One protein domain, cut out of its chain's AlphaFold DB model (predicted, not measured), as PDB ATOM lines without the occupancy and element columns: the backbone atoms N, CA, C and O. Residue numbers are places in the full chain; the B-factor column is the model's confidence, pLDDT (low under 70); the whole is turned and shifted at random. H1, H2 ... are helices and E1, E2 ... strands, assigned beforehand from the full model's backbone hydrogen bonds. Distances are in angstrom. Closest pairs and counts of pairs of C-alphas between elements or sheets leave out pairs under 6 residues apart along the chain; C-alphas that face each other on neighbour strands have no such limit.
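AT A GLANCE: This is residues 755 to 915 of the 975 residues of a protein of Symbiodinium sp. CCMP2592 (UniProt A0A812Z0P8). Three long helices, H1, H2 and H4, lie side by side in a bundle, and a small sheet of three strands sits at the end where H1 ends and H4 begins. The long link after H2 runs back along the bundle to the four-residue helix H3, off to its side. The printed part has 161 residues, mostly helix, in the order H1 H2 H3 E1 E2 E3 H4; the sheet, E1 E2 E3, is antiparallel. It is only just compact, close to loose, with a radius of gyration of the C-alphas of 17.8 A, and only just a rod, spanning 61 by 30 by 26 A.

IN THESE COORDINATES: H1, residues 755 to 782, begins at C-alpha (143.215, 110.065, 106.360) and is 40.7 A long. H2, residues 791 to 822, measures 46.8 A. H3 is residues 844 to 847, E1 856 to 860, E2 870 to 873 and E3 878 to 880. H4, residues 892 to 914, measures 33.2 A and ends at C-alpha (155.105, 100.072, 101.544).

HOW THE PARTS SIT: H1 and H2, a helical hairpin, touch at Leu 771 and Arg 808, their closest C-alphas, 7.1 A apart, at a shallow tilt of 26 degrees, opposite ways. H4 touches H1, closest C-alphas Ala 770 and Ala 902, 4.7 A, and H2, closest C-alphas Tyr 811 and Val 906, 6.0 A. H1 only grazes the sheet with residues 777 to 781. The strands form a meander, each the antiparallel neighbour of the one before: N 857 and O 872 are 2.9 A apart, N 871 and O 880 2.8 A. Every O i to N i+4 pair is within hydrogen-bond range in H1 and H4, and 27 of 28 in H2; H3 is too short for one.

THE WHOLE: The C-alphas of Arg 821 and Asp 865, the two farthest apart, are 62.0 A apart. The printed part has no cut; the links H2 to H3 and E3 to H4 are long. Mean pLDDT of the printed part is 75.6, with residues 755 to 759, 818 to 837, 861 to 869, 882 to 886 and 913 to 915 under 70.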
ATOM      1  N   THR A 755     142.732 109.333 107.540       56.91
ATOM      2  CA  THR A 755     143.215 110.065 106.360       56.91
ATOM      3  C   THR A 755     144.059 109.168 105.450       56.91
ATOM      4  O   THR A 755     143.883 109.186 104.235       56.91
ATOM      5  N   LYS A 756     144.892 108.276 106.016       58.84
ATOM      6  CA  LYS A 756     145.614 107.255 105.231       58.84
ATOM      7  C   LYS A 756     144.663 106.291 104.519       58.84
ATOM      8  O   LYS A 756     144.959 105.885 103.399       58.84
ATOM      9  N   ARG A 757     143.528 105.931 105.134       63.44
ATOM     10  CA  ARG A 757     142.508 105.074 104.498       63.44
ATOM     11  C   ARG A 757     141.855 105.768 103.310       63.44
ATOM     12  O   ARG A 757     141.718 105.140 102.266       63.44
ATOM     13  N   GLU A 758     141.495 107.038 103.453       66.00
ATOM     14  CA  GLU A 758     140.843 107.793 102.382       66.00
ATOM     15  C   GLU A 758     141.777 108.006 101.181       66.00
ATOM     16  O   GLU A 758     141.380 107.776 100.039       66.00
ATOM     17  N   VAL A 759     143.050 108.331 101.427       66.88
ATOM     18  CA  VAL A 759     144.053 108.477 100.358       66.88
ATOM     19  C   VAL A 759     144.330 107.141  99.660       66.88
ATOM     20  O   VAL A 759     144.357 107.083  98.433       66.88
ATOM     21  N   GLN A 760     144.459 106.045 100.417       71.38
ATOM     22  CA  GLN A 760     144.628 104.704  99.842       71.38
ATOM     23  C   GLN A 760     143.438 104.295  98.965       71.38
ATOM     24  O   GLN A 760     143.635 103.707  97.905       71.38
ATOM     25  N   GLN A 761     142.212 104.620  99.381       73.38
ATOM     26  CA  GLN A 761     141.002 104.328  98.608       73.38
ATOM     27  C   GLN A 761     140.935 105.141  97.314       73.38
ATOM     28  O   GLN A 761     140.648 104.576  96.259       73.38
ATOM     29  N   ARG A 762     141.247 106.441  97.373       72.38
ATOM     30  CA  ARG A 762     141.270 107.309  96.188       72.38
ATOM     31  C   ARG A 762     142.322 106.855  95.177       72.38
ATOM     32  O   ARG A 762     141.998 106.713  94.001       72.38
ATOM     33  N   GLN A 763     143.535 106.536  95.633       80.62
ATOM     34  CA  GLN A 763     144.592 106.065  94.737       80.62
ATOM     35  C   GLN A 763     144.277 104.683  94.144       80.62
ATOM     36  O   GLN A 763     144.549 104.436  92.971       80.62
ATOM     37  N   ALA A 764     143.655 103.785  94.916       78.31
ATOM     38  CA  ALA A 764     143.231 102.480  94.411       78.31
ATOM     39  C   ALA A 764     142.139 102.588  93.333       78.31
ATOM     40  O   ALA A 764     142.155 101.808  92.376       78.31
ATOM     41  N   ALA A 765     141.217 103.546  93.470       76.50
ATOM     42  CA  ALA A 765     140.202 103.829  92.459       76.50
ATOM     43  C   ALA A 765     140.833 104.413  91.186       76.50
ATOM     44  O   ALA A 765     140.557 103.924  90.094       76.50
ATOM     45  N   LYS A 766     141.742 105.388  91.329       79.94
ATOM     46  CA  LYS A 766     142.469 106.007  90.208       79.94
ATOM     47  C   LYS A 766     143.246 104.973  89.382       79.94
ATOM     48  O   LYS A 766     143.036 104.872  88.177       79.94
ATOM     49  N   ALA A 767     144.026 104.118  90.047       81.94
ATOM     50  CA  ALA A 767     144.748 103.024  89.394       81.94
ATOM     51  C   ALA A 767     143.814 102.017  88.695       81.94
ATOM     52  O   ALA A 767     144.154 101.486  87.637       81.94
ATOM     53  N   GLY A 768     142.623 101.772  89.253       81.25
ATOM     54  CA  GLY A 768     141.598 100.936  88.623       81.25
ATOM     55  C   GLY A 768     141.063 101.537  87.318       81.25
ATOM     56  O   GLY A 768     140.980 100.831  86.312       81.25
ATOM     57  N   PHE A 769     140.764 102.841  87.304       80.50
ATOM     58  CA  PHE A 769     140.315 103.544  86.099       80.50
ATOM     59  C   PHE A 769     141.391 103.571  85.005       80.50
ATOM     60  O   PHE A 769     141.088 103.262  83.853       80.50
ATOM     61  N   ALA A 770     142.651 103.841  85.360       82.25
ATOM     62  CA  ALA A 770     143.763 103.826  84.407       82.25
ATOM     63  C   ALA A 770     143.958 102.437  83.763       82.25
ATOM     64  O   ALA A 770     144.115 102.320  82.546       82.25
ATOM     65  N   LEU A 771     143.855 101.357  84.551       85.19
ATOM     66  CA  LEU A 771     143.890  99.981  84.035       85.19
ATOM     67  C   LEU A 771     142.709  99.659  83.105       85.19
ATOM     68  O   LEU A 771     142.867  98.871  82.168       85.19
ATOM     69  N   GLN A 772     141.532 100.238  83.347       82.62
ATOM     70  CA  GLN A 772     140.368 100.059  82.480       82.62
ATOM     71  C   GLN A 772     140.565 100.764  81.130       82.62
ATOM     72  O   GLN A 772     140.326 100.142  80.091       82.62
ATOM     73  N   ALA A 773     141.060 102.004  81.137       84.25
ATOM     74  CA  ALA A 773     141.375 102.758  79.924       84.25
ATOM     75  C   ALA A 773     142.464 102.057  79.088       84.25
ATOM     76  O   ALA A 773     142.287 101.827  77.891       84.25
ATOM     77  N   ALA A 774     143.550 101.597  79.722       88.19
ATOM     78  CA  ALA A 774     144.600 100.828  79.049       88.19
ATOM     79  C   ALA A 774     144.059  99.557  78.367       88.19
ATOM     80  O   ALA A 774     144.426  99.239  77.234       88.19
ATOM     81  N   GLN A 775     143.137  98.847  79.022       86.75
ATOM     82  CA  GLN A 775     142.516  97.643  78.469       86.75
ATOM     83  C   GLN A 775     141.493  97.939  77.368       86.75
ATOM     84  O   GLN A 775     141.313  97.103  76.484       86.75
ATOM     85  N   GLY A 776     140.793  99.076  77.412       84.75
ATOM     86  CA  GLY A 776     139.959  99.559  76.303       84.75
ATOM     87  C   GLY A 776     140.795  99.772  75.043       84.75
ATOM     88  O   GLY A 776     140.539  99.142  74.018       84.75
ATOM     89  N   ALA A 777     141.891 100.525  75.169       87.69
ATOM     90  CA  ALA A 777     142.806 100.793  74.063       87.69
ATOM     91  C   ALA A 777     143.422  99.509  73.467       87.69
ATOM     92  O   ALA A 777     143.432  99.328  72.248       87.69
ATOM     93  N   LEU A 778     143.882  98.573  74.311       88.56
ATOM     94  CA  LEU A 778     144.426  97.288  73.850       88.56
ATOM     95  C   LEU A 778     143.378  96.425  73.132       88.56
ATOM     96  O   LEU A 778     143.692  95.815  72.111       88.56
ATOM     97  N   ARG A 779     142.128  96.395  73.617       86.69
ATOM     98  CA  ARG A 779     141.037  95.637  72.975       86.69
ATOM     99  C   ARG A 779     140.706  96.163  71.583       86.69
ATOM    100  O   ARG A 779     140.479  95.356  70.686       86.69
ATOM    101  N   CYS A 780     140.713  97.481  71.387       86.44
ATOM    102  CA  CYS A 780     140.495  98.080  70.071       86.44
ATOM    103  C   CYS A 780     141.577  97.655  69.063       86.44
ATOM    104  O   CYS A 780     141.257  97.339  67.921       86.44
ATOM    105  N   TRP A 781     142.842  97.570  69.489       87.75
ATOM    106  CA  TRP A 781     143.932  97.063  68.647       87.75
ATOM    107  C   TRP A 781     143.867  95.549  68.400       87.75
ATOM    108  O   TRP A 781     144.224  95.097  67.315       87.75
ATOM    109  N   GLU A 782     143.389  94.763  69.367       85.81
ATOM    110  CA  GLU A 782     143.180  93.313  69.215       85.81
ATOM    111  C   GLU A 782     142.023  92.961  68.264       85.81
ATOM    112  O   GLU A 782     142.024  91.875  67.686       85.81
ATOM    113  N   ALA A 783     141.056  93.868  68.085       84.06
ATOM    114  CA  ALA A 783     139.938  93.705  67.156       84.06
ATOM    115  C   ALA A 783     140.332  93.918  65.680       84.06
ATOM    116  O   ALA A 783     139.569  93.574  64.777       84.06
ATOM    117  N   VAL A 784     141.517  94.479  65.411       86.12
ATOM    118  CA  VAL A 784     142.003  94.693  64.042       86.12
ATOM    119  C   VAL A 784     142.418  93.350  63.417       86.12
ATOM    120  O   VAL A 784     143.229  92.627  64.003       86.12
ATOM    121  N   PRO A 785     141.938  93.009  62.203       82.81
ATOM    122  CA  PRO A 785     142.368  91.811  61.488       82.81
ATOM    123  C   PRO A 785     143.893  91.742  61.339       82.81
ATOM    124  O   PRO A 785     144.523  92.699  60.888       82.81
ATOM    125  N   GLN A 786     144.493  90.587  61.653       79.44
ATOM    126  CA  GLN A 786     145.955  90.412  61.638       79.44
ATOM    127  C   GLN A 786     146.601  90.691  60.274       79.44
ATOM    128  O   GLN A 786     147.766  91.069  60.217       79.44
ATOM    129  N   GLU A 787     145.843  90.560  59.185       78.44
ATOM    130  CA  GLU A 787     146.288  90.854  57.818       78.44
ATOM    131  C   GLU A 787     146.578  92.348  57.578       78.44
ATOM    132  O   GLU A 787     147.335  92.683  56.671       78.44
ATOM    133  N   LEU A 788     146.000  93.245  58.389       76.94
ATOM    134  CA  LEU A 788     146.168  94.702  58.281       76.94
ATOM    135  C   LEU A 788     147.292  95.251  59.174       76.94
ATOM    136  O   LEU A 788     147.706  96.403  59.015       76.94
ATOM    137  N   LEU A 789     147.780  94.446  60.122       81.25
ATOM    138  CA  LEU A 789     148.822  94.835  61.066       81.25
ATOM    139  C   LEU A 789     150.208  94.628  60.454       81.25
ATOM    140  O   LEU A 789     150.534  93.570  59.918       81.25
ATOM    141  N   THR A 790     151.080  95.627  60.591       80.38
ATOM    142  CA  THR A 790     152.498  95.430  60.260       80.38
ATOM    143  C   THR A 790     153.156  94.494  61.278       80.38
ATOM    144  O   THR A 790     152.799  94.491  62.457       80.38
ATOM    145  N   GLY A 791     154.176  93.731  60.864       77.94
ATOM    146  CA  GLY A 791     154.901  92.835  61.781       77.94
ATOM    147  C   GLY A 791     155.484  93.551  63.011       77.94
ATOM    148  O   GLY A 791     155.537  92.977  64.095       77.94
ATOM    149  N   VAL A 792     155.845  94.835  62.871       82.06
ATOM    150  CA  VAL A 792     156.288  95.688  63.986       82.06
ATOM    151  C   VAL A 792     155.130  95.986  64.941       82.06
ATOM    152  O   VAL A 792     155.273  95.754  66.140       82.06
ATOM    153  N   GLN A 793     153.971  96.418  64.431       83.19
ATOM    154  CA  GLN A 793     152.785  96.706  65.251       83.19
ATOM    155  C   GLN A 793     152.281  95.466  65.996       83.19
ATOM    156  O   GLN A 793     151.949  95.562  67.173       83.19
ATOM    157  N   ALA A 794     152.298  94.292  65.358       83.62
ATOM    158  CA  ALA A 794     151.930  93.036  66.009       83.62
ATOM    159  C   ALA A 794     152.867  92.697  67.186       83.62
ATOM    160  O   ALA A 794     152.403  92.317  68.260       83.62
ATOM    161  N   SER A 795     154.183  92.894  67.016       84.94
ATOM    162  CA  SER A 795     155.160  92.673  68.093       84.94
ATOM    163  C   SER A 795     155.023  93.682  69.243       84.94
ATOM    164  O   SER A 795     155.111  93.304  70.410       84.94
ATOM    165  N   GLN A 796     154.749  94.953  68.932       86.31
ATOM    166  CA  GLN A 796     154.531  96.005  69.929       86.31
ATOM    167  C   GLN A 796     153.261  95.752  70.742       86.31
ATOM    168  O   GLN A 796     153.298  95.838  71.967       86.31
ATOM    169  N   LEU A 797     152.172  95.364  70.078       89.06
ATOM    170  CA  LEU A 797     150.917  95.015  70.738       89.06
ATOM    171  C   LEU A 797     151.100  93.835  71.705       89.06
ATOM    172  O   LEU A 797     150.603  93.872  72.829       89.06
ATOM    173  N   GLN A 798     151.869  92.813  71.311       88.12
ATOM    174  CA  GLN A 798     152.170  91.673  72.178       88.12
ATOM    175  C   GLN A 798     152.983  92.078  73.420       88.12
ATOM    176  O   GLN A 798     152.700  91.584  74.514       88.12
ATOM    177  N   ASN A 799     153.956  92.983  73.277       90.12
ATOM    178  CA  ASN A 799     154.745  93.493  74.405       90.12
ATOM    179  C   ASN A 799     153.879  94.302  75.379       90.12
ATOM    180  O   ASN A 799     153.872  94.012  76.574       90.12
ATOM    181  N   LEU A 800     153.080  95.243  74.866       90.50
ATOM    182  CA  LEU A 800     152.167  96.051  75.683       90.50
ATOM    183  C   LEU A 800     151.144  95.179  76.422       90.50
ATOM    184  O   LEU A 800     150.815  95.437  77.580       90.50
ATOM    185  N   ARG A 801     150.684  94.090  75.794       89.25
ATOM    186  CA  ARG A 801     149.790  93.119  76.435       89.25
ATOM    187  C   ARG A 801     150.451  92.404  77.614       89.25
ATOM    188  O   ARG A 801     149.803  92.192  78.642       89.25
ATOM    189  N   GLN A 802     151.722  92.023  77.480       88.31
ATOM    190  CA  GLN A 802     152.479  91.400  78.569       88.31
ATOM    191  C   GLN A 802     152.693  92.378  79.728       88.31
ATOM    192  O   GLN A 802     152.444  92.013  80.879       88.31
ATOM    193  N   GLU A 803     153.075  93.622  79.438       87.44
ATOM    194  CA  GLU A 803     153.250  94.679  80.444       87.44
ATOM    195  C   GLU A 803     151.948  94.952  81.205       87.44
ATOM    196  O   GLU A 803     151.924  94.883  82.437       87.44
ATOM    197  N   TYR A 804     150.841  95.140  80.482       90.38
ATOM    198  CA  TYR A 804     149.518  95.304  81.077       90.38
ATOM    199  C   TYR A 804     149.150  94.136  82.005       90.38
ATOM    200  O   TYR A 804     148.715  94.351  83.139       90.38
ATOM    201  N   SER A 805     149.361  92.890  81.562       86.12
ATOM    202  CA  SER A 805     149.031  91.705  82.365       86.12
ATOM    203  C   SER A 805     149.807  91.653  83.687       86.12
ATOM    204  O   SER A 805     149.225  91.354  84.732       86.12
ATOM    205  N   MET A 806     151.086  92.040  83.668       88.44
ATOM    206  CA  MET A 806     151.933  92.099  84.859       88.44
ATOM    207  C   MET A 806     151.434  93.150  85.858       88.44
ATOM    208  O   MET A 806     151.334  92.877  87.058       88.44
ATOM    209  N   TRP A 807     151.128  94.360  85.382       87.38
ATOM    210  CA  TRP A 807     150.668  95.453  86.239       87.38
ATOM    211  C   TRP A 807     149.278  95.189  86.815       87.38
ATOM    212  O   TRP A 807     149.049  95.429  88.003       87.38
ATOM    213  N   ARG A 808     148.395  94.571  86.030       86.38
ATOM    214  CA  ARG A 808     147.092  94.090  86.494       86.38
ATOM    215  C   ARG A 808     147.221  93.072  87.631       86.38
ATOM    216  O   ARG A 808     146.558  93.213  88.658       86.38
ATOM    217  N   GLU A 809     148.089  92.066  87.498       84.12
ATOM    218  CA  GLU A 809     148.322  91.083  88.569       84.12
ATOM    219  C   GLU A 809     148.829  91.738  89.861       84.12
ATOM    220  O   GLU A 809     148.378  91.396  90.958       84.12
ATOM    221  N   ARG A 810     149.728  92.725  89.748       86.44
ATOM    222  CA  ARG A 810     150.233  93.483  90.904       86.44
ATOM    223  C   ARG A 810     149.140  94.303  91.583       86.44
ATOM    224  O   ARG A 810     149.062  94.283  92.813       86.44
ATOM    225  N   TYR A 811     148.293  94.972  90.805       86.69
ATOM    226  CA  TYR A 811     147.143  95.712  91.317       86.69
ATOM    227  C   TYR A 811     146.191  94.795  92.094       86.69
ATOM    228  O   TYR A 811     145.914  95.062  93.262       86.69
ATOM    229  N   HIS A 812     145.776  93.657  91.522       80.88
ATOM    230  CA  HIS A 812     144.907  92.699  92.223       80.88
ATOM    231  C   HIS A 812     145.577  92.075  93.452       80.88
ATOM    232  O   HIS A 812     144.926  91.849  94.477       80.88
ATOM    233  N   GLY A 813     146.888  91.828  93.394       79.31
ATOM    234  CA  GLY A 813     147.668  91.363  94.539       79.31
ATOM    235  C   GLY A 813     147.675  92.363  95.702       79.31
ATOM    236  O   GLY A 813     147.542  91.962  96.857       79.31
ATOM    237  N   CYS A 814     147.790  93.659  95.412       78.56
ATOM    238  CA  CYS A 814     147.709  94.735  96.404       78.56
ATOM    239  C   CYS A 814     146.271  94.914  96.922       78.56
ATOM    240  O   CYS A 814     146.008  94.899  98.126       78.56
ATOM    241  N   TYR A 815     145.306  94.968  96.007       74.75
ATOM    242  CA  TYR A 815     143.896  95.163  96.315       74.75
ATOM    243  C   TYR A 815     143.304  94.023  97.163       74.75
ATOM    244  O   TYR A 815     142.618  94.270  98.155       74.75
ATOM    245  N   SER A 816     143.617  92.761  96.849       72.94
ATOM    246  CA  SER A 816     143.174  91.601  97.643       72.94
ATOM    247  C   SER A 816     143.704  91.640  99.083       72.94
ATOM    248  O   SER A 816     142.972  91.324 100.028       72.94
ATOM    249  N   LYS A 817     144.940  92.117  99.290       73.31
ATOM    250  CA  LYS A 817     145.488  92.368 100.631       73.31
ATOM    251  C   LYS A 817     144.734  93.485 101.350       73.31
ATOM    252  O   LYS A 817     144.406  93.309 102.523       73.31
ATOM    253  N   MET A 818     144.404  94.584 100.668       69.56
ATOM    254  CA  MET A 818     143.602  95.674 101.245       69.56
ATOM    255  C   MET A 818     142.197  95.200 101.650       69.56
ATOM    256  O   MET A 818     141.754  95.479 102.768       69.56
ATOM    257  N   LYS A 819     141.540  94.403 100.796       68.00
ATOM    258  CA  LYS A 819     140.227  93.798 101.063       68.00
ATOM    259  C   LYS A 819     140.264  92.870 102.282       68.00
ATOM    260  O   LYS A 819     139.412  92.985 103.156       68.00
ATOM    261  N   SER A 820     141.279  92.004 102.377       64.44
ATOM    262  CA  SER A 820     141.421  91.042 103.484       64.44
ATOM    263  C   SER A 820     141.780  91.677 104.834       64.44
ATOM    264  O   SER A 820     141.337  91.192 105.871       64.44
ATOM    265  N   ARG A 821     142.571  92.761 104.850       61.22
ATOM    266  CA  ARG A 821     143.055  93.380 106.095       61.22
ATOM    267  C   ARG A 821     142.149  94.478 106.651       61.22
ATOM    268  O   ARG A 821     142.281  94.785 107.834       61.22
ATOM    269  N   ARG A 822     141.327  95.144 105.826       57.59
ATOM    270  CA  ARG A 822     140.753  96.458 106.195       57.59
ATOM    271  C   ARG A 822     139.299  96.713 105.779       57.59
ATOM    272  O   ARG A 822     138.828  97.825 105.980       57.59
ATOM    273  N   GLY A 823     138.577  95.715 105.258       52.28
ATOM    274  CA  GLY A 823     137.116  95.795 105.079       52.28
ATOM    275  C   GLY A 823     136.634  96.924 104.159       52.28
ATOM    276  O   GLY A 823     135.607  97.535 104.433       52.28
ATOM    277  N   VAL A 824     137.382  97.233 103.097       52.06
ATOM    278  CA  VAL A 824     137.028  98.298 102.146       52.06
ATOM    279  C   VAL A 824     135.923  97.813 101.193       52.06
ATOM    280  O   VAL A 824     136.144  96.820 100.492       52.06
ATOM    281  N   PRO A 825     134.761  98.492 101.124       49.47
ATOM    282  CA  PRO A 825     133.725  98.201 100.147       49.47
ATOM    283  C   PRO A 825     133.998  99.032  98.890       49.47
ATOM    284  O   PRO A 825     133.651 100.205  98.814       49.47
ATOM    285  N   TYR A 826     134.660  98.432  97.907       48.31
ATOM    286  CA  TYR A 826     134.655  98.947  96.540       48.31
ATOM    287  C   TYR A 826     134.264  97.800  95.615       48.31
ATOM    288  O   TYR A 826     134.828  96.709  95.711       48.31
ATOM    289  N   ASP A 827     133.262  98.024  94.774       50.59
ATOM    290  CA  ASP A 827     132.572  96.984  94.012       50.59
ATOM    291  C   ASP A 827     133.323  96.660  92.704       50.59
ATOM    292  O   ASP A 827     132.873  96.923  91.595       50.59
ATOM    293  N   SER A 828     134.532  96.106  92.827       49.34
ATOM    294  CA  SER A 828     135.380  95.708  91.682       49.34
ATOM    295  C   SER A 828     134.989  94.360  91.061       49.34
ATOM    296  O   SER A 828     135.476  94.001  89.988       49.34
ATOM    297  N   ALA A 829     134.074  93.611  91.689       45.03
ATOM    298  CA  ALA A 829     133.692  92.271  91.240       45.03
ATOM    299  C   ALA A 829     133.016  92.266  89.852       45.03
ATOM    300  O   ALA A 829     133.106  91.270  89.135       45.03
ATOM    301  N   GLN A 830     132.382  93.372  89.445       49.09
ATOM    302  CA  GLN A 830     131.819  93.527  88.096       49.09
ATOM    303  C   GLN A 830     132.854  93.969  87.048       49.09
ATOM    304  O   GLN A 830     132.711  93.628  85.874       49.09
ATOM    305  N   GLN A 831     133.917  94.672  87.449       52.56
ATOM    306  CA  GLN A 831     134.967  95.155  86.539       52.56
ATOM    307  C   GLN A 831     135.992  94.057  86.200       52.56
ATOM    308  O   GLN A 831     136.465  93.977  85.064       52.56
ATOM    309  N   ASP A 832     136.247  93.126  87.126       49.44
ATOM    310  CA  ASP A 832     137.190  92.011  86.942       49.44
ATOM    311  C   ASP A 832     136.788  90.999  85.864       49.44
ATOM    312  O   ASP A 832     137.649  90.381  85.232       49.44
ATOM    313  N   ALA A 833     135.487  90.850  85.609       50.16
ATOM    314  CA  ALA A 833     134.975  89.914  84.614       50.16
ATOM    315  C   ALA A 833     135.068  90.448  83.170       50.16
ATOM    316  O   ALA A 833     135.044  89.642  82.236       50.16
ATOM    317  N   ARG A 834     135.185  91.775  82.982       53.38
ATOM    318  CA  ARG A 834     135.331  92.443  81.671       53.38
ATOM    319  C   ARG A 834     136.785  92.529  81.195       53.38
ATOM    320  O   ARG A 834     137.031  92.562  79.994       53.38
ATOM    321  N   ALA A 835     137.754  92.517  82.112       55.16
ATOM    322  CA  ALA A 835     139.145  92.905  81.850       55.16
ATOM    323  C   ALA A 835     139.975  91.954  80.954       55.16
ATOM    324  O   ALA A 835     141.108  92.279  80.607       55.16
ATOM    325  N   LEU A 836     139.452  90.785  80.566       59.69
ATOM    326  CA  LEU A 836     140.167  89.814  79.718       59.69
ATOM    327  C   LEU A 836     139.404  89.393  78.457       59.69
ATOM    328  O   LEU A 836     139.934  88.607  77.677       59.69
ATOM    329  N   ARG A 837     138.180  89.892  78.265       69.69
ATOM    330  CA  ARG A 837     137.343  89.510  77.126       69.69
ATOM    331  C   ARG A 837     137.754  90.275  75.878       69.69
ATOM    332  O   ARG A 837     138.128  91.447  75.965       69.69
ATOM    333  N   ARG A 838     137.687  89.609  74.728       71.25
ATOM    334  CA  ARG A 838     137.915  90.260  73.429       71.25
ATOM    335  C   ARG A 838     136.775  91.224  73.111       71.25
ATOM    336  O   ARG A 838     135.700  91.132  73.700       71.25
ATOM    337  N   TRP A 839     137.004  92.140  72.171       77.44
ATOM    338  CA  TRP A 839     135.983  93.103  71.747       77.44
ATOM    339  C   TRP A 839     134.666  92.420  71.323       77.44
ATOM    340  O   TRP A 839     133.578  92.864  71.690       77.44
ATOM    341  N   ASP A 840     134.784  91.276  70.647       72.19
ATOM    342  CA  ASP A 840     133.668  90.474  70.126       72.19
ATOM    343  C   ASP A 840     132.859  89.736  71.209       72.19
ATOM    344  O   ASP A 840     131.772  89.226  70.948       72.19
ATOM    345  N   GLU A 841     133.386  89.651  72.432       77.12
ATOM    346  CA  GLU A 841     132.778  88.932  73.559       77.12
ATOM    347  C   GLU A 841     131.991  89.864  74.506       77.12
ATOM    348  O   GLU A 841     131.445  89.408  75.517       77.12
ATOM    349  N   LEU A 842     131.955  91.168  74.210       77.12
ATOM    350  CA  LEU A 842     131.238  92.190  74.981       77.12
ATOM    351  C   LEU A 842     129.792  92.325  74.497       77.12
ATOM    352  O   LEU A 842     129.503  92.238  73.306       77.12
ATOM    353  N   THR A 843     128.870  92.579  75.425       81.06
ATOM    354  CA  THR A 843     127.490  92.920  75.046       81.06
ATOM    355  C   THR A 843     127.417  94.345  74.465       81.06
ATOM    356  O   THR A 843     128.262  95.175  74.799       81.06
ATOM    357  N   PRO A 844     126.414  94.688  73.632       76.50
ATOM    358  CA  PRO A 844     126.321  96.019  73.014       76.50
ATOM    359  C   PRO A 844     126.326  97.178  74.026       76.50
ATOM    360  O   PRO A 844     127.023  98.168  73.835       76.50
ATOM    361  N   ALA A 845     125.647  97.009  75.164       76.00
ATOM    362  CA  ALA A 845     125.652  97.986  76.256       76.00
ATOM    363  C   ALA A 845     127.032  98.140  76.934       76.00
ATOM    364  O   ALA A 845     127.316  99.156  77.559       76.00
ATOM    365  N   GLU A 846     127.893  97.125  76.845       73.50
ATOM    366  CA  GLU A 846     129.261  97.167  77.370       73.50
ATOM    367  C   GLU A 846     130.244  97.794  76.390       73.50
ATOM    368  O   GLU A 846     131.210  98.410  76.831       73.50
ATOM    369  N   GLN A 847     129.990  97.650  75.089       76.31
ATOM    370  CA  GLN A 847     130.746  98.334  74.043       76.31
ATOM    371  C   GLN A 847     130.474  99.842  74.078       76.31
ATOM    372  O   GLN A 847     131.421 100.615  74.010       76.31
ATOM    373  N   GLU A 848     129.218 100.259  74.273       77.50
ATOM    374  CA  GLU A 848     128.842 101.677  74.423       77.50
ATOM    375  C   GLU A 848     129.439 102.343  75.674       77.50
ATOM    376  O   GLU A 848     129.628 103.556  75.698       77.50
ATOM    377  N   ALA A 849     129.743 101.563  76.714       72.31
ATOM    378  CA  ALA A 849     130.342 102.053  77.954       72.31
ATOM    379  C   ALA A 849     131.881 102.157  77.907       72.31
ATOM    380  O   ALA A 849     132.490 102.562  78.900       72.31
ATOM    381  N   ASP A 850     132.524 101.745  76.809       75.94
ATOM    382  CA  ASP A 850     133.975 101.834  76.642       75.94
ATOM    383  C   ASP A 850     134.394 103.247  76.200       75.94
ATOM    384  O   ASP A 850     133.785 103.827  75.304       75.94
ATOM    385  N   GLU A 851     135.458 103.797  76.797       78.44
ATOM    386  CA  GLU A 851     135.981 105.139  76.473       78.44
ATOM    387  C   GLU A 851     136.353 105.272  74.988       78.44
ATOM    388  O   GLU A 851     136.248 106.352  74.409       78.44
ATOM    389  N   PHE A 852     136.758 104.166  74.357       79.69
ATOM    390  CA  PHE A 852     137.187 104.132  72.959       79.69
ATOM    391  C   PHE A 852     136.084 103.665  71.999       79.69
ATOM    392  O   PHE A 852     136.367 103.305  70.852       79.69
ATOM    393  N   TYR A 853     134.821 103.674  72.432       73.19
ATOM    394  CA  TYR A 853     133.690 103.431  71.542       73.19
ATOM    395  C   TYR A 853     133.689 104.461  70.397       73.19
ATOM    396  O   TYR A 853     133.748 105.663  70.632       73.19
ATOM    397  N   GLN A 854     133.644 103.985  69.145       78.00
ATOM    398  CA  GLN A 854     133.770 104.782  67.905       78.00
ATOM    399  C   GLN A 854     135.161 105.380  67.605       78.00
ATOM    400  O   GLN A 854     135.296 106.153  66.655       78.00
ATOM    401  N   ALA A 855     136.209 105.014  68.349       81.94
ATOM    402  CA  ALA A 855     137.572 105.426  68.015       81.94
ATOM    403  C   ALA A 855     138.085 104.727  66.739       81.94
ATOM    404  O   ALA A 855     137.824 103.544  66.497       81.94
ATOM    405  N   LEU A 856     138.859 105.456  65.930       85.44
ATOM    406  CA  LEU A 856     139.517 104.920  64.735       85.44
ATOM    407  C   LEU A 856     140.914 104.409  65.086       85.44
ATOM    408  O   LEU A 856     141.760 105.180  65.525       85.44
ATOM    409  N   VAL A 857     141.184 103.128  64.839       86.12
ATOM    410  CA  VAL A 857     142.485 102.508  65.121       86.12
ATOM    411  C   VAL A 857     143.407 102.650  63.914       86.12
ATOM    412  O   VAL A 857     143.066 102.231  62.806       86.12
ATOM    413  N   GLY A 858     144.587 103.237  64.101       81.69
ATOM    414  CA  GLY A 858     145.567 103.385  63.025       81.69
ATOM    415  C   GLY A 858     146.670 104.397  63.339       81.69
ATOM    416  O   GLY A 858     146.708 104.945  64.434       81.69
ATOM    417  N   PRO A 859     147.591 104.657  62.399       80.31
ATOM    418  CA  PRO A 859     147.551 104.248  60.995       80.31
ATOM    419  C   PRO A 859     147.940 102.775  60.757       80.31
ATOM    420  O   PRO A 859     148.909 102.262  61.321       80.31
ATOM    421  N   LEU A 860     147.192 102.113  59.874       75.25
ATOM    422  CA  LEU A 860     147.453 100.782  59.314       75.25
ATOM    423  C   LEU A 860     148.116 100.928  57.927       75.25
ATOM    424  O   LEU A 860     148.117 102.013  57.344       75.25
ATOM    425  N   GLN A 861     148.763  99.867  57.440       63.22
ATOM    426  CA  GLN A 861     149.786  99.862  56.378       63.22
ATOM    427  C   GLN A 861     149.569 100.819  55.177       63.22
ATOM    428  O   GLN A 861     148.484 100.950  54.616       63.22
ATOM    429  N   ARG A 862     150.667 101.428  54.704       55.72
ATOM    430  CA  ARG A 862     150.730 102.267  53.492       55.72
ATOM    431  C   ARG A 862     150.807 101.371  52.247       55.72
ATOM    432  O   ARG A 862     151.787 100.642  52.086       55.72
ATOM    433  N   ARG A 863     149.816 101.408  51.348       45.34
ATOM    434  CA  ARG A 863     149.943 100.773  50.019       45.34
ATOM    435  C   ARG A 863     150.992 101.550  49.213       45.34
ATOM    436  O   ARG A 863     151.045 102.772  49.312       45.34
ATOM    437  N   ALA A 864     151.804 100.849  48.424       47.00
ATOM    438  CA  ALA A 864     153.005 101.374  47.762       47.00
ATOM    439  C   ALA A 864     152.803 102.568  46.794       47.00
ATOM    440  O   ALA A 864     153.798 103.074  46.296       47.00
ATOM    441  N   ASP A 865     151.571 103.050  46.572       46.44
ATOM    442  CA  ASP A 865     151.250 104.070  45.558       46.44
ATOM    443  C   ASP A 865     150.228 105.156  45.979       46.44
ATOM    444  O   ASP A 865     149.639 105.808  45.120       46.44
ATOM    445  N   ALA A 866     149.991 105.433  47.270       45.44
ATOM    446  CA  ALA A 866     149.141 106.582  47.637       45.44
ATOM    447  C   ALA A 866     149.508 107.257  48.967       45.44
ATOM    448  O   ALA A 866     149.839 106.616  49.961       45.44
ATOM    449  N   SER A 867     149.379 108.583  48.992       53.00
ATOM    450  CA  SER A 867     149.591 109.507  50.114       53.00
ATOM    451  C   SER A 867     148.557 109.403  51.253       53.00
ATOM    452  O   SER A 867     148.429 110.340  52.038       53.00
ATOM    453  N   GLN A 868     147.821 108.292  51.371       58.56
ATOM    454  CA  GLN A 868     146.701 108.131  52.309       58.56
ATOM    455  C   GLN A 868     146.955 107.014  53.334       58.56
ATOM    456  O   GLN A 868     147.404 105.924  52.978       58.56
ATOM    457  N   SER A 869     146.667 107.302  54.607       67.69
ATOM    458  CA  SER A 869     146.753 106.359  55.734       67.69
ATOM    459  C   SER A 869     145.425 105.620  55.922       67.69
ATOM    460  O   SER A 869     144.368 106.250  55.894       67.69
ATOM    461  N   GLN A 870     145.468 104.302  56.133       80.38
ATOM    462  CA  GLN A 870     144.285 103.482  56.411       80.38
ATOM    463  C   GLN A 870     144.003 103.448  57.920       80.38
ATOM    464  O   GLN A 870     144.924 103.277  58.716       80.38
ATOM    465  N   TYR A 871     142.738 103.568  58.317       84.81
ATOM    466  CA  TYR A 871     142.265 103.421  59.696       84.81
ATOM    467  C   TYR A 871     141.209 102.314  59.769       84.81
ATOM    468  O   TYR A 871     140.565 102.001  58.766       84.81
ATOM    469  N   TYR A 872     141.021 101.709  60.936       84.94
ATOM    470  CA  TYR A 872     140.022 100.668  61.170       84.94
ATOM    471  C   TYR A 872     139.003 101.140  62.203       84.94
ATOM    472  O   TYR A 872     139.368 101.524  63.312       84.94
ATOM    473  N   ASP A 873     137.728 101.130  61.824       84.00
ATOM    474  CA  ASP A 873     136.621 101.409  62.732       84.00
ATOM    475  C   ASP A 873     136.184 100.096  63.386       84.00
ATOM    476  O   ASP A 873     135.594  99.223  62.744       84.00
ATOM    477  N   VAL A 874     136.489  99.968  64.676       80.81
ATOM    478  CA  VAL A 874     136.204  98.768  65.472       80.81
ATOM    479  C   VAL A 874     134.696  98.584  65.698       80.81
ATOM    480  O   VAL A 874     134.221  97.457  65.797       80.81
ATOM    481  N   SER A 875     133.919  99.673  65.724       76.94
ATOM    482  CA  SER A 875     132.464  99.619  65.933       76.94
ATOM    483  C   SER A 875     131.711  99.146  64.686       76.94
ATOM    484  O   SER A 875     130.701  98.451  64.786       76.94
ATOM    485  N   ARG A 876     132.219  99.497  63.498       76.19
ATOM    486  CA  ARG A 876     131.607  99.160  62.201       76.19
ATOM    487  C   ARG A 876     132.259  97.965  61.507       76.19
ATOM    488  O   ARG A 876     131.734  97.499  60.495       76.19
ATOM    489  N   GLY A 877     133.395  97.488  62.015       77.50
ATOM    490  CA  GLY A 877     134.155  96.368  61.454       77.50
ATOM    491  C   GLY A 877     134.721  96.641  60.056       77.50
ATOM    492  O   GLY A 877     134.951  95.702  59.292       77.50
ATOM    493  N   CYS A 878     134.916  97.910  59.681       80.50
ATOM    494  CA  CYS A 878     135.320  98.308  58.333       80.50
ATOM    495  C   CYS A 878     136.518  99.266  58.339       80.50
ATOM    496  O   CYS A 878     136.746 100.020  59.284       80.50
ATOM    497  N   SER A 879     137.314  99.238  57.265       79.19
ATOM    498  CA  SER A 879     138.445 100.156  57.113       79.19
ATOM    499  C   SER A 879     138.024 101.473  56.464       79.19
ATOM    500  O   SER A 879     137.362 101.466  55.424       79.19
ATOM    501  N   VAL A 880     138.488 102.585  57.024       80.56
ATOM    502  CA  VAL A 880     138.216 103.954  56.585       80.56
ATOM    503  C   VAL A 880     139.522 104.613  56.131       80.56
ATOM    504  O   VAL A 880     140.553 104.487  56.786       80.56
ATOM    505  N   TRP A 881     139.495 105.328  55.006       72.56
ATOM    506  CA  TRP A 881     140.686 105.960  54.408       72.56
ATOM    507  C   TRP A 881     140.822 107.458  54.737       72.56
ATOM    508  O   TRP A 881     141.847 108.071  54.456       72.56
ATOM    509  N   THR A 882     139.792 108.053  55.346       69.06
ATOM    510  CA  THR A 882     139.726 109.472  55.726       69.06
ATOM    511  C   THR A 882     139.110 109.614  57.116       69.06
ATOM    512  O   THR A 882     137.960 109.220  57.308       69.06
ATOM    513  N   ALA A 883     139.843 110.186  58.072       66.25
ATOM    514  CA  ALA A 883     139.318 110.461  59.410       66.25
ATOM    515  C   ALA A 883     138.272 111.598  59.349       66.25
ATOM    516  O   ALA A 883     138.604 112.687  58.873       66.25
ATOM    517  N   PRO A 884     137.017 111.381  59.788       67.88
ATOM    518  CA  PRO A 884     136.036 112.456  59.915       67.88
ATOM    519  C   PRO A 884     136.485 113.476  60.980       67.88
ATOM    520  O   PRO A 884     137.084 113.077  61.981       67.88
ATOM    521  N   PRO A 885     136.196 114.781  60.814       63.66
ATOM    522  CA  PRO A 885     136.515 115.777  61.834       63.66
ATOM    523  C   PRO A 885     135.750 115.479  63.133       63.66
ATOM    524  O   PRO A 885     134.535 115.305  63.108       63.66
ATOM    525  N   GLY A 886     136.469 115.421  64.260       66.50
ATOM    526  CA  GLY A 886     135.896 115.195  65.595       66.50
ATOM    527  C   GLY A 886     135.923 113.749  66.111       66.50
ATOM    528  O   GLY A 886     135.424 113.511  67.205       66.50
ATOM    529  N   VAL A 887     136.504 112.791  65.375       75.94
ATOM    530  CA  VAL A 887     136.649 111.393  65.832       75.94
ATOM    531  C   VAL A 887     138.036 111.151  66.437       75.94
ATOM    532  O   VAL A 887     139.049 111.486  65.820       75.94
ATOM    533  N   THR A 888     138.092 110.541  67.624       79.19
ATOM    534  CA  THR A 888     139.343 110.188  68.315       79.19
ATOM    535  C   THR A 888     140.107 109.113  67.540       79.19
ATOM    536  O   THR A 888     139.581 108.028  67.278       79.19
ATOM    537  N   ILE A 889     141.358 109.402  67.171       82.62
ATOM    538  CA  ILE A 889     142.255 108.439  66.520       82.62
ATOM    539  C   ILE A 889     143.089 107.760  67.603       82.62
ATOM    540  O   ILE A 889     143.824 108.423  68.330       82.62
ATOM    541  N   LEU A 890     142.981 106.438  67.698       86.94
ATOM    542  CA  LEU A 890     143.776 105.620  68.600       86.94
ATOM    543  C   LEU A 890     145.009 105.094  67.860       86.94
ATOM    544  O   LEU A 890     144.945 104.097  67.133       86.94
ATOM    545  N   ASP A 891     146.142 105.756  68.069       87.44
ATOM    546  CA  ASP A 891     147.427 105.311  67.548       87.44
ATOM    547  C   ASP A 891     148.180 104.404  68.538       87.44
ATOM    548  O   ASP A 891     147.805 104.207  69.702       87.44
ATOM    549  N   MET A 892     149.257 103.784  68.047       85.44
ATOM    550  CA  MET A 892     150.060 102.866  68.859       85.44
ATOM    551  C   MET A 892     150.789 103.613  69.993       85.44
ATOM    552  O   MET A 892     151.011 103.039  71.058       85.44
ATOM    553  N   GLN A 893     151.123 104.896  69.803       84.19
ATOM    554  CA  GLN A 893     151.756 105.714  70.843       84.19
ATOM    555  C   GLN A 893     150.776 106.049  71.972       84.19
ATOM    556  O   GLN A 893     151.125 105.869  73.136       84.19
ATOM    557  N   THR A 894     149.537 106.429  71.653       84.44
ATOM    558  CA  THR A 894     148.465 106.665  72.636       84.44
ATOM    559  C   THR A 894     148.153 105.394  73.416       84.44
ATOM    560  O   THR A 894     147.998 105.431  74.634       84.44
ATOM    561  N   THR A 895     148.145 104.238  72.748       87.06
ATOM    562  CA  THR A 895     147.940 102.941  73.418       87.06
ATOM    563  C   THR A 895     149.082 102.624  74.386       87.06
ATOM    564  O   THR A 895     148.838 102.230  75.525       87.06
ATOM    565  N   SER A 896     150.332 102.867  73.977       87.38
ATOM    566  CA  SER A 896     151.499 102.744  74.858       87.38
ATOM    567  C   SER A 896     151.436 103.712  76.043       87.38
ATOM    568  O   SER A 896     151.781 103.327  77.158       87.38
ATOM    569  N   TYR A 897     150.985 104.947  75.823       86.75
ATOM    570  CA  TYR A 897     150.833 105.954  76.871       86.75
ATOM    571  C   TYR A 897     149.804 105.524  77.921       86.75
ATOM    572  O   TYR A 897     150.095 105.577  79.111       86.75
ATOM    573  N   ARG A 898     148.641 105.003  77.504       87.44
ATOM    574  CA  ARG A 898     147.620 104.495  78.435       87.44
ATOM    575  C   ARG A 898     148.131 103.337  79.297       87.44
ATOM    576  O   ARG A 898     147.816 103.266  80.481       87.44
ATOM    577  N   VAL A 899     148.948 102.442  78.733       88.31
ATOM    578  CA  VAL A 899     149.580 101.352  79.503       88.31
ATOM    579  C   VAL A 899     150.599 101.897  80.513       88.31
ATOM    580  O   VAL A 899     150.638 101.425  81.648       88.31
ATOM    581  N   GLN A 900     151.374 102.922  80.148       87.88
ATOM    582  CA  GLN A 900     152.333 103.581  81.048       87.88
ATOM    583  C   GLN A 900     151.653 104.392  82.162       87.88
ATOM    584  O   GLN A 900     152.125 104.399  83.296       87.88
ATOM    585  N   GLU A 901     150.530 105.043  81.864       85.06
ATOM    586  CA  GLU A 901     149.686 105.735  82.846       85.06
ATOM    587  C   GLU A 901     149.171 104.745  83.904       85.06
ATOM    588  O   GLU A 901     149.308 104.975  85.107       85.06
ATOM    589  N   ALA A 902     148.688 103.579  83.462       86.00
ATOM    590  CA  ALA A 902     148.285 102.503  84.360       86.00
ATOM    591  C   ALA A 902     149.456 101.954  85.199       86.00
ATOM    592  O   ALA A 902     149.279 101.662  86.382       86.00
ATOM    593  N   GLU A 903     150.656 101.828  84.624       89.19
ATOM    594  CA  GLU A 903     151.872 101.455  85.363       89.19
ATOM    595  C   GLU A 903     152.175 102.444  86.497       89.19
ATOM    596  O   GLU A 903     152.385 102.022  87.639       89.19
ATOM    597  N   TYR A 904     152.154 103.745  86.202       84.31
ATOM    598  CA  TYR A 904     152.452 104.800  87.167       84.31
ATOM    599  C   TYR A 904     151.497 104.768  88.366       84.31
ATOM    600  O   TYR A 904     151.941 104.693  89.518       84.31
ATOM    601  N   ASP A 905     150.186 104.750  88.115       82.88
ATOM    602  CA  ASP A 905     149.191 104.793  89.187       82.88
ATOM    603  C   ASP A 905     149.211 103.520  90.054       82.88
ATOM    604  O   ASP A 905     149.049 103.594  91.280       82.88
ATOM    605  N   VAL A 906     149.461 102.350  89.448       84.69
ATOM    606  CA  VAL A 906     149.627 101.082  90.179       84.69
ATOM    607  C   VAL A 906     150.912 101.089  91.007       84.69
ATOM    608  O   VAL A 906     150.914 100.599  92.140       84.69
ATOM    609  N   GLN A 907     152.007 101.646  90.489       85.75
ATOM    610  CA  GLN A 907     153.260 101.750  91.231       85.75
ATOM    611  C   GLN A 907     153.127 102.686  92.439       85.75
ATOM    612  O   GLN A 907     153.536 102.322  93.542       85.75
ATOM    613  N   MET A 908     152.469 103.830  92.268       77.38
ATOM    614  CA  MET A 908     152.191 104.768  93.355       77.38
ATOM    615  C   MET A 908     151.327 104.132  94.454       77.38
ATOM    616  O   MET A 908     151.617 104.282  95.642       77.38
ATOM    617  N   LEU A 909     150.322 103.331  94.082       82.44
ATOM    618  CA  LEU A 909     149.535 102.549  95.041       82.44
ATOM    619  C   LEU A 909     150.407 101.570  95.855       82.44
ATOM    620  O   LEU A 909     150.218 101.431  97.066       82.44
ATOM    621  N   LEU A 910     151.364 100.896  95.208       81.62
ATOM    622  CA  LEU A 910     152.287  99.965  95.870       81.62
ATOM    623  C   LEU A 910     153.263 100.683  96.812       81.62
ATOM    624  O   LEU A 910     153.575 100.161  97.884       81.62
ATOM    625  N   ASP A 911     153.731 101.870  96.441       75.38
ATOM    626  CA  ASP A 911     154.655 102.658  97.260       75.38
ATOM    627  C   ASP A 911     153.949 103.249  98.499       75.38
ATOM    628  O   ASP A 911     154.522 103.264  99.596       75.38
ATOM    629  N   ILE A 912     152.663 103.610  98.377       72.19
ATOM    630  CA  ILE A 912     151.796 103.959  99.518       72.19
ATOM    631  C   ILE A 912     151.582 102.752 100.449       72.19
ATOM    632  O   ILE A 912     151.555 102.917 101.670       72.19
ATOM    633  N   GLU A 913     151.445 101.529  99.918       69.62
ATOM    634  CA  GLU A 913     151.323 100.308 100.739       69.62
ATOM    635  C   GLU A 913     152.617 100.020 101.527       69.62
ATOM    636  O   GLU A 913     152.560  99.579 102.679       69.62
ATOM    637  N   ARG A 914     153.784 100.289 100.927       69.19
ATOM    638  CA  ARG A 914     155.105 100.072 101.544       69.19
ATOM    639  C   ARG A 914     155.479 101.121 102.591       69.19
ATOM    640  O   ARG A 914     156.354 100.851 103.410       69.19
ATOM    641  N   GLY A 915     154.802 102.271 102.604       54.31
ATOM    642  CA  GLY A 915     155.103 103.380 103.512       54.31
ATOM    643  C   GLY A 915     156.349 104.182 103.119       54.31
ATOM    644  O   GLY A 915     156.877 104.918 103.951       54.31
TER     645      GLY A 915